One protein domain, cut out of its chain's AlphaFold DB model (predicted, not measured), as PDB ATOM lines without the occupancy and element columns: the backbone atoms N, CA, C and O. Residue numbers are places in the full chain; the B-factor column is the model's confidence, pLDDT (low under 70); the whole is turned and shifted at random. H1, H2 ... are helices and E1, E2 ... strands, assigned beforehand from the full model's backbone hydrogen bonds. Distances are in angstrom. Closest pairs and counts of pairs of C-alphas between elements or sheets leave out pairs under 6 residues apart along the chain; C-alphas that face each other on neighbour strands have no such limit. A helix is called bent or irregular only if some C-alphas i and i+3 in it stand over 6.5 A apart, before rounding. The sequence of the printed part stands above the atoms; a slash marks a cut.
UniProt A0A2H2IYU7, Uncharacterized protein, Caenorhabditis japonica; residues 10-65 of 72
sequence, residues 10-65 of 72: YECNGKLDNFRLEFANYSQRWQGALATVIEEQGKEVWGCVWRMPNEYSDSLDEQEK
ATOM      1  N   TYR A  10     -42.035  57.466   9.044       92.31
ATOM      2  CA  TYR A  10     -42.154  58.381   7.913       92.31
ATOM      3  C   TYR A  10     -43.501  58.158   7.225       92.31
ATOM      4  O   TYR A  10     -43.806  57.034   6.826       92.31
ATOM      5  N   GLU A  11     -44.272  59.230   7.063       95.06
ATOM      6  CA  GLU A  11     -45.568  59.186   6.389       95.06
ATOM      7  C   GLU A  11     -45.424  59.610   4.924       95.06
ATOM      8  O   GLU A  11     -45.717  58.845   4.004       95.06
ATOM      9  N   CYS A  12     -44.978  60.849   4.697       96.38
ATOM     10  CA  CYS A  12     -44.867  61.448   3.372       96.38
ATOM     11  C   CYS A  12     -44.047  62.747   3.393       96.38
ATOM     12  O   CYS A  12     -43.652  63.256   4.445       96.38
ATOM     13  N   ASN A  13     -43.819  63.314   2.207       97.44
ATOM     14  CA  ASN A  13     -43.376  64.698   2.071       97.44
ATOM     15  C   ASN A  13     -44.601  65.617   2.088       97.44
ATOM     16  O   ASN A  13     -45.572  65.368   1.374       97.44
ATOM     17  N   GLY A  14     -44.534  66.683   2.880       96.88
ATOM     18  CA  GLY A  14     -45.584  67.688   3.003       96.88
ATOM     19  C   GLY A  14     -45.140  69.040   2.458       96.88
ATOM     20  O   GLY A  14     -43.956  69.383   2.516       96.88
ATOM     21  N   LYS A  15     -46.112  69.809   1.967       96.75
ATOM     22  CA  LYS A  15     -45.950  71.212   1.586       96.75
ATOM     23  C   LYS A  15     -46.803  72.081   2.507       96.75
ATOM     24  O   LYS A  15     -48.001  71.836   2.636       96.75
ATOM     25  N   LEU A  16     -46.184  73.082   3.118       96.38
ATOM     26  CA  LEU A  16     -46.832  74.103   3.930       96.38
ATOM     27  C   LEU A  16     -46.890  75.411   3.132       96.38
ATOM     28  O   LEU A  16     -45.859  76.044   2.901       96.38
ATOM     29  N   ASP A  17     -48.091  75.782   2.693       97.31
ATOM     30  CA  ASP A  17     -48.342  76.991   1.902       97.31
ATOM     31  C   ASP A  17     -48.448  78.245   2.779       97.31
ATOM     32  O   ASP A  17     -48.972  78.193   3.887       97.31
ATOM     33  N   ASN A  18     -48.030  79.387   2.229       96.94
ATOM     34  CA  ASN A  18     -47.989  80.709   2.868       96.94
ATOM     35  C   ASN A  18     -47.006  80.826   4.042       96.94
ATOM     36  O   ASN A  18     -47.197  81.651   4.935       96.94
ATOM     37  N   PHE A  19     -45.935  80.034   4.016       96.94
ATOM     38  CA  PHE A  19     -44.829  80.122   4.966       96.94
ATOM     39  C   PHE A  19     -43.482  80.163   4.243       96.94
ATOM     40  O   PHE A  19     -43.334  79.632   3.140       96.94
ATOM     41  N   ARG A  20     -42.474  80.746   4.897       96.81
ATOM     42  CA  ARG A  20     -41.069  80.721   4.474       96.81
ATOM     43  C   ARG A  20     -40.177  80.161   5.582       96.81
ATOM     44  O   ARG A  20     -40.382  80.457   6.754       96.81
ATOM     45  N   LEU A  21     -39.162  79.383   5.194       95.94
ATOM     46  CA  LEU A  21     -38.091  78.933   6.085       95.94
ATOM     47  C   LEU A  21     -37.158  80.102   6.430       95.94
ATOM     48  O   LEU A  21     -36.693  80.824   5.545       95.94
ATOM     49  N   GLU A  22     -36.852  80.249   7.711       95.25
ATOM     50  CA  GLU A  22     -35.959  81.270   8.254       95.25
ATOM     51  C   GLU A  22     -34.991  80.632   9.255       95.25
ATOM     52  O   GLU A  22     -35.323  79.639   9.906       95.25
ATOM     53  N   PHE A  23     -33.797  81.206   9.396       93.38
ATOM     54  CA  PHE A  23     -32.854  80.806  10.436       93.38
ATOM     55  C   PHE A  23     -32.720  81.944  11.446       93.38
ATOM     56  O   PHE A  23     -32.064  82.950  11.187       93.38
ATOM     57  N   ALA A  24     -33.330  81.774  12.617       87.50
ATOM     58  CA  ALA A  24     -33.424  82.800  13.649       87.50
ATOM     59  C   ALA A  24     -32.918  82.291  15.004       87.50
ATOM     60  O   ALA A  24     -32.902  81.091  15.260       87.50
ATOM     61  N   ASN A  25     -32.558  83.230  15.886       85.69
ATOM     62  CA  ASN A  25     -32.051  83.007  17.246       85.69
ATOM     63  C   ASN A  25     -30.761  82.178  17.331       85.69
ATOM     64  O   ASN A  25     -30.646  81.087  16.786       85.69
ATOM     65  N   TYR A  26     -29.784  82.655  18.097       86.19
ATOM     66  CA  TYR A  26     -28.556  81.893  18.303       86.19
ATOM     67  C   TYR A  26     -28.782  80.735  19.283       86.19
ATOM     68  O   TYR A  26     -29.107  80.940  20.452       86.19
ATOM     69  N   SER A  27     -28.556  79.509  18.823       84.25
ATOM     70  CA  SER A  27     -28.522  78.321  19.665       84.25
ATOM     71  C   SER A  27     -27.104  78.024  20.113       84.25
ATOM     72  O   SER A  27     -26.232  77.744  19.294       84.25
ATOM     73  N   GLN A  28     -26.889  77.954  21.427       84.94
ATOM     74  CA  GLN A  28     -25.625  77.451  21.971       84.94
ATOM     75  C   GLN A  28     -25.379  75.984  21.594       84.94
ATOM     76  O   GLN A  28     -24.234  75.585  21.406       84.94
ATOM     77  N   ARG A  29     -26.441  75.181  21.448       85.25
ATOM     78  CA  ARG A  29     -26.321  73.762  21.092       85.25
ATOM     79  C   ARG A  29     -25.796  73.569  19.672       85.25
ATOM     80  O   ARG A  29     -25.007  72.660  19.445       85.25
ATOM     81  N   TRP A  30     -26.248  74.405  18.741       85.88
ATOM     82  CA  TRP A  30     -25.858  74.328  17.330       85.88
ATOM     83  C   TRP A  30     -24.767  75.330  16.944       85.88
ATOM     84  O   TRP A  30     -24.286  75.284  15.818       85.88
ATOM     85  N   GLN A  31     -24.376  76.216  17.867       89.81
ATOM     86  CA  GLN A  31     -23.456  77.333  17.630       89.81
ATOM     87  C   GLN A  31     -23.862  78.180  16.409       89.81
ATOM     88  O   GLN A  31     -23.023  78.671  15.659       89.81
ATOM     89  N   GLY A  32     -25.169  78.345  16.206       89.88
ATOM     90  CA  GLY A  32     -25.731  78.943  15.003       89.88
ATOM     91  C   GLY A  32     -27.231  79.177  15.121       89.88
ATOM     92  O   GLY A  32     -27.831  78.915  16.166       89.88
ATOM     93  N   ALA A  33     -27.819  79.702  14.050       89.06
ATOM     94  CA  ALA A  33     -29.235  80.029  14.012       89.06
ATOM     95  C   ALA A  33     -30.116  78.773  13.892       89.06
ATOM     96  O   ALA A  33     -29.749  77.811  13.216       89.06
ATOM     97  N   LEU A  34     -31.271  78.774  14.557       89.12
ATOM     98  CA  LEU A  34     -32.234  77.677  14.508       89.12
ATOM     99  C   LEU A  34     -33.211  77.845  13.343       89.12
ATOM    100  O   LEU A  34     -33.646  78.955  13.052       89.12
ATOM    101  N   ALA A  35     -33.604  76.737  12.716       91.56
ATOM    102  CA  ALA A  35     -34.642  76.756  11.690       91.56
ATOM    103  C   ALA A  35     -36.012  77.083  12.305       91.56
ATOM    104  O   ALA A  35     -36.397  76.500  13.316       91.56
ATOM    105  N   THR A  36     -36.760  77.987  11.689       91.94
ATOM    106  CA  THR A  36     -38.150  78.314  12.025       91.94
ATOM    107  C   THR A  36     -38.927  78.598  10.743       91.94
ATOM    108  O   THR A  36     -38.334  78.765   9.677       91.94
ATOM    109  N   VAL A  37     -40.253  78.667  10.829       94.19
ATOM    110  CA  VAL A  37     -41.096  79.153   9.732       94.19
ATOM    111  C   VAL A  37     -41.763  80.461  10.130       94.19
ATOM    112  O   VAL A  37     -42.124  80.651  11.291       94.19
ATOM    113  N   ILE A  38     -41.908  81.368   9.169       94.25
ATOM    114  CA  ILE A  38     -42.659  82.616   9.320       94.25
ATOM    115  C   ILE A  38     -43.751  82.674   8.254       94.25
ATOM    116  O   ILE A  38     -43.549  82.173   7.147       94.25
ATOM    117  N   GLU A  39     -44.896  83.265   8.584       95.19
ATOM    118  CA  GLU A  39     -45.976  83.480   7.620       95.19
ATOM    119  C   GLU A  39     -45.527  84.457   6.526       95.19
ATOM    120  O   GLU A  39     -45.048  85.555   6.807       95.19
ATOM    121  N   GLU A  40     -45.681  84.054   5.268       96.50
ATOM    122  CA  GLU A  40     -45.386  84.886   4.103       96.50
ATOM    123  C   GLU A  40     -46.229  84.416   2.911       96.50
ATOM    124  O   GLU A  40     -46.052  83.312   2.388       96.50
ATOM    125  N   GLN A  41     -47.171  85.255   2.474       97.06
ATOM    126  CA  GLN A  41     -48.125  84.898   1.425       97.06
ATOM    127  C   GLN A  41     -47.420  84.542   0.107       97.06
ATOM    128  O   GLN A  41     -46.539  85.261  -0.365       97.06
ATOM    129  N   GLY A  42     -47.837  83.433  -0.513       97.31
ATOM    130  CA  GLY A  42     -47.279  82.969  -1.788       97.31
ATOM    131  C   GLY A  42     -45.906  82.293  -1.682       97.31
ATOM    132  O   GLY A  42     -45.296  82.001  -2.712       97.31
ATOM    133  N   LYS A  43     -45.410  82.043  -0.464       97.88
ATOM    134  CA  LYS A  43     -44.252  81.177  -0.212       97.88
ATOM    135  C   LYS A  43     -44.688  79.774   0.186       97.88
ATOM    136  O   LYS A  43     -45.835  79.554   0.568       97.88
ATOM    137  N   GLU A  44     -43.759  78.833   0.086       97.25
ATOM    138  CA  GLU A  44     -43.968  77.451   0.497       97.25
ATOM    139  C   GLU A  44     -42.736  76.898   1.214       97.25
ATOM    140  O   GLU A  44     -41.591  77.243   0.897       97.25
ATOM    141  N   VAL A  45     -42.981  76.007   2.173       97.50
ATOM    142  CA  VAL A  45     -41.953  75.208   2.843       97.50
ATOM    143  C   VAL A  45     -42.263  73.736   2.627       97.50
ATOM    144  O   VAL A  45     -43.385  73.286   2.848       97.50
ATOM    145  N   TRP A  46     -41.252  72.975   2.223       97.44
ATOM    146  CA  TRP A  46     -41.336  71.523   2.110       97.44
ATOM    147  C   TRP A  46     -40.689  70.855   3.318       97.44
ATOM    148  O   TRP A  46     -39.661  71.312   3.821       97.44
ATOM    149  N   GLY A  47     -41.273  69.747   3.761       95.94
ATOM    150  CA  GLY A  47     -40.772  68.979   4.894       95.94
ATOM    151  C   GLY A  47     -41.214  67.521   4.864       95.94
ATOM    152  O   GLY A  47     -41.903  67.075   3.948       95.94
ATOM    153  N   CYS A  48     -40.804  66.773   5.884       95.56
ATOM    154  CA  CYS A  48     -41.252  65.401   6.112       95.56
ATOM    155  C   CYS A  48     -42.361  65.398   7.164       95.56
ATOM    156  O   CYS A  48     -42.206  66.009   8.222       95.56
ATOM    157  N   VAL A  49     -43.441  64.674   6.893       93.69
ATOM    158  CA  VAL A  49     -44.490  64.384   7.868       93.69
ATOM    159  C   VAL A  49     -44.166  63.048   8.523       93.69
ATOM    160  O   VAL A  49     -43.908  62.054   7.842       93.69
ATOM    161  N   TRP A  50     -44.173  63.037   9.853       92.12
ATOM    162  CA  TRP A  50     -43.901  61.852  10.658       92.12
ATOM    163  C   TRP A  50     -45.144  61.498  11.461       92.12
ATOM    164  O   TRP A  50     -45.718  62.358  12.130       92.12
ATOM    165  N   ARG A  51     -45.542  60.228  11.420       90.88
ATOM    166  CA  ARG A  51     -46.557  59.692  12.320       90.88
ATOM    167  C   ARG A  51     -45.887  59.310  13.634       90.88
ATOM    168  O   ARG A  51     -44.853  58.644  13.643       90.88
ATOM    169  N   MET A  52     -46.485  59.742  14.739       88.44
ATOM    170  CA  MET A  52     -45.989  59.510  16.092       88.44
ATOM    171  C   MET A  52     -47.132  59.032  16.992       88.44
ATOM    172  O   MET A  52     -48.212  59.624  16.950       88.44
ATOM    173  N   PRO A  53     -46.914  58.012  17.837       85.88
ATOM    174  CA  PRO A  53     -47.839  57.698  18.921       85.88
ATOM    175  C   PRO A  53     -47.985  58.882  19.893       85.88
ATOM    176  O   PRO A  53     -46.994  59.511  20.265       85.88
ATOM    177  N   ASN A  54     -49.216  59.168  20.337       83.19
ATOM    178  CA  ASN A  54     -49.519  60.328  21.193       83.19
ATOM    179  C   ASN A  54     -48.763  60.327  22.532       83.19
ATOM    180  O   ASN A  54     -48.488  61.392  23.075       83.19
ATOM    181  N   GLU A  55     -48.390  59.152  23.042       82.56
ATOM    182  CA  GLU A  55     -47.570  58.989  24.254       82.56
ATOM    183  C   GLU A  55     -46.207  59.704  24.180       82.56
ATOM    184  O   GLU A  55     -45.619  60.006  25.214       82.56
ATOM    185  N   TYR A  56     -45.722  60.029  22.976       80.94
ATOM    186  CA  TYR A  56     -44.475  60.770  22.780       80.94
ATOM    187  C   TYR A  56     -44.660  62.292  22.671       80.94
ATOM    188  O   TYR A  56     -43.648  62.987  22.560       80.94
ATOM    189  N   SER A  57     -45.890  62.828  22.726       79.19
ATOM    190  CA  SER A  57     -46.157  64.272  22.572       79.19
ATOM    191  C   SER A  57     -45.363  65.120  23.567       79.19
ATOM    192  O   SER A  57     -44.676  66.050  23.156       79.19
ATOM    193  N   ASP A  58     -45.369  64.768  24.853       80.44
ATOM    194  CA  ASP A  58     -44.670  65.556  25.880       80.44
ATOM    195  C   ASP A  58     -43.152  65.574  25.638       80.44
ATOM    196  O   ASP A  58     -42.490  66.604  25.750       80.44
ATOM    197  N   SER A  59     -42.591  64.439  25.207       81.69
ATOM    198  CA  SER A  59     -41.162  64.320  24.886       81.69
ATOM    199  C   SER A  59     -40.748  65.093  23.624       81.69
ATOM    200  O   SER A  59     -39.564  65.409  23.449       81.69
ATOM    201  N   LEU A  60     -41.697  65.348  22.712       80.50
ATOM    202  CA  LEU A  60     -41.506  66.207  21.543       80.50
ATOM    203  C   LEU A  60     -41.508  67.672  21.977       80.50
ATOM    204  O   LEU A  60     -40.569  68.393  21.648       80.50
ATOM    205  N   ASP A  61     -42.478  68.072  22.797       81.56
ATOM    206  CA  ASP A  61     -42.581  69.442  23.302       81.56
ATOM    207  C   ASP A  61     -41.342  69.827  24.146       81.56
ATOM    208  O   ASP A  61     -40.824  70.940  24.042       81.56
ATOM    209  N   GLU A  62     -40.772  68.889  24.917       80.25
ATOM    210  CA  GLU A  62     -39.495  69.100  25.615       80.25
ATOM    211  C   GLU A  62     -38.308  69.330  24.663       80.25
ATOM    212  O   GLU A  62     -37.391  70.099  24.976       80.25
ATOM    213  N   GLN A  63     -38.292  68.658  23.508       78.12
ATOM    214  CA  GLN A  63     -37.229  68.810  22.509       78.12
ATOM    215  C   GLN A  63     -37.347  70.117  21.733       78.12
ATOM    216  O   GLN A  63     -36.320  70.704  21.387       78.12
ATOM    217  N   GLU A  64     -38.573  70.574  21.498       77.94
ATOM    218  CA  GLU A  64     -38.890  71.808  20.781       77.94
ATOM    219  C   GLU A  64     -39.089  72.997  21.725       77.94
ATOM    220  O   GLU A  64     -39.684  74.010  21.361       77.94
ATOM    221  N   LYS A  65     -38.557  72.918  22.947       76.50
ATOM    222  CA  LYS A  65     -38.645  74.003  23.923       76.50
ATOM    223  C   LYS A  65     -38.139  75.324  23.323       76.50
ATOM    224  O   LYS A  65     -36.950  75.474  23.047       76.50
TER     225      LYS A  65
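Overview. This is residues 10 to 65 of the 72 residues of an uncharacterized protein of Caenorhabditis japonica (UniProt A0A2H2IYU7). A long hairpin of two strands, E1 and E2, is folded sharply near the middle of both strands into a V, and the helix H1 turns back from the end of E2 as the third side of an open, incomplete triangle. The middle of this triangle is empty; residues 53 to 59, of which 54 to 59 belong to H1, stand free. The printed part has 56 residues, with two named strands and one named helix in the order E1, E2, H1; the sheet has the order E1 - E2 and is antiparallel, and the class is mixed, helices and strands. The whole is loose, with a radius of gyration of the C-alphas of 13.6 A, and flat, spanning 35 by 31 by 15 A.

Arrangement. The sheet is made of E1, residues 10 to 27, and E2, residues 32 to 51, which are antiparallel neighbours and form a hairpin, with an angle of 116 degrees between their N-to-C directions. E1 bends by 104 degrees at residue 18, and E2 bends by 122 degrees at residue 41; the C-alphas of Asn 18 and Gln 41 face each other at 4.4 A. On one side of the bends, N 14 and O 47 are within hydrogen-bond range at 2.9 A, and the C-alphas of Tyr 10 and Trp 50 face each other at 4.8 A. On the other side, N 22 and O 36 are within hydrogen-bond range at 2.9 A, and the C-alphas of Ser 27 and Gly 32 face each other at 5.5 A. A tight link of 4 residues joins E1 to E2. A tight link of 2 residues joins E2 to H1, residues 54 to 63. H1 is apart from E1. H1 is irregular, with C-alphas 55 and 58 at 7.4 A from each other, and in its backbone 4 of 6 O i to N i+4 pairs are within hydrogen-bond range.

Along the chain. E2, with 20 residues the longest strand, measures 28.5 A from C-alpha 32 to C-alpha 51, which is at (-46.557, 59.692, 12.320). E1 has 18 residues and measures 26.9 A; it begins at C-alpha 10, at (-42.154, 58.381, 7.913). H1 has 10 residues and measures 15.0 A, ending at C-alpha 63, at (-37.229, 68.810, 22.509).

Size, cuts and confidence. The two C-alphas farthest apart are those of Gly 42 and Glu 55, at 35.4 A. The C-alphas of Tyr 10 and Lys 65, the first and last printed residues, are 22.6 A apart. The printed part has no cut, and neither link is long. The mean pLDDT of the printed part is 90.3, and no printed residue is under 70; the mean is 94 for E1, 94 for E2 and 81 for H1.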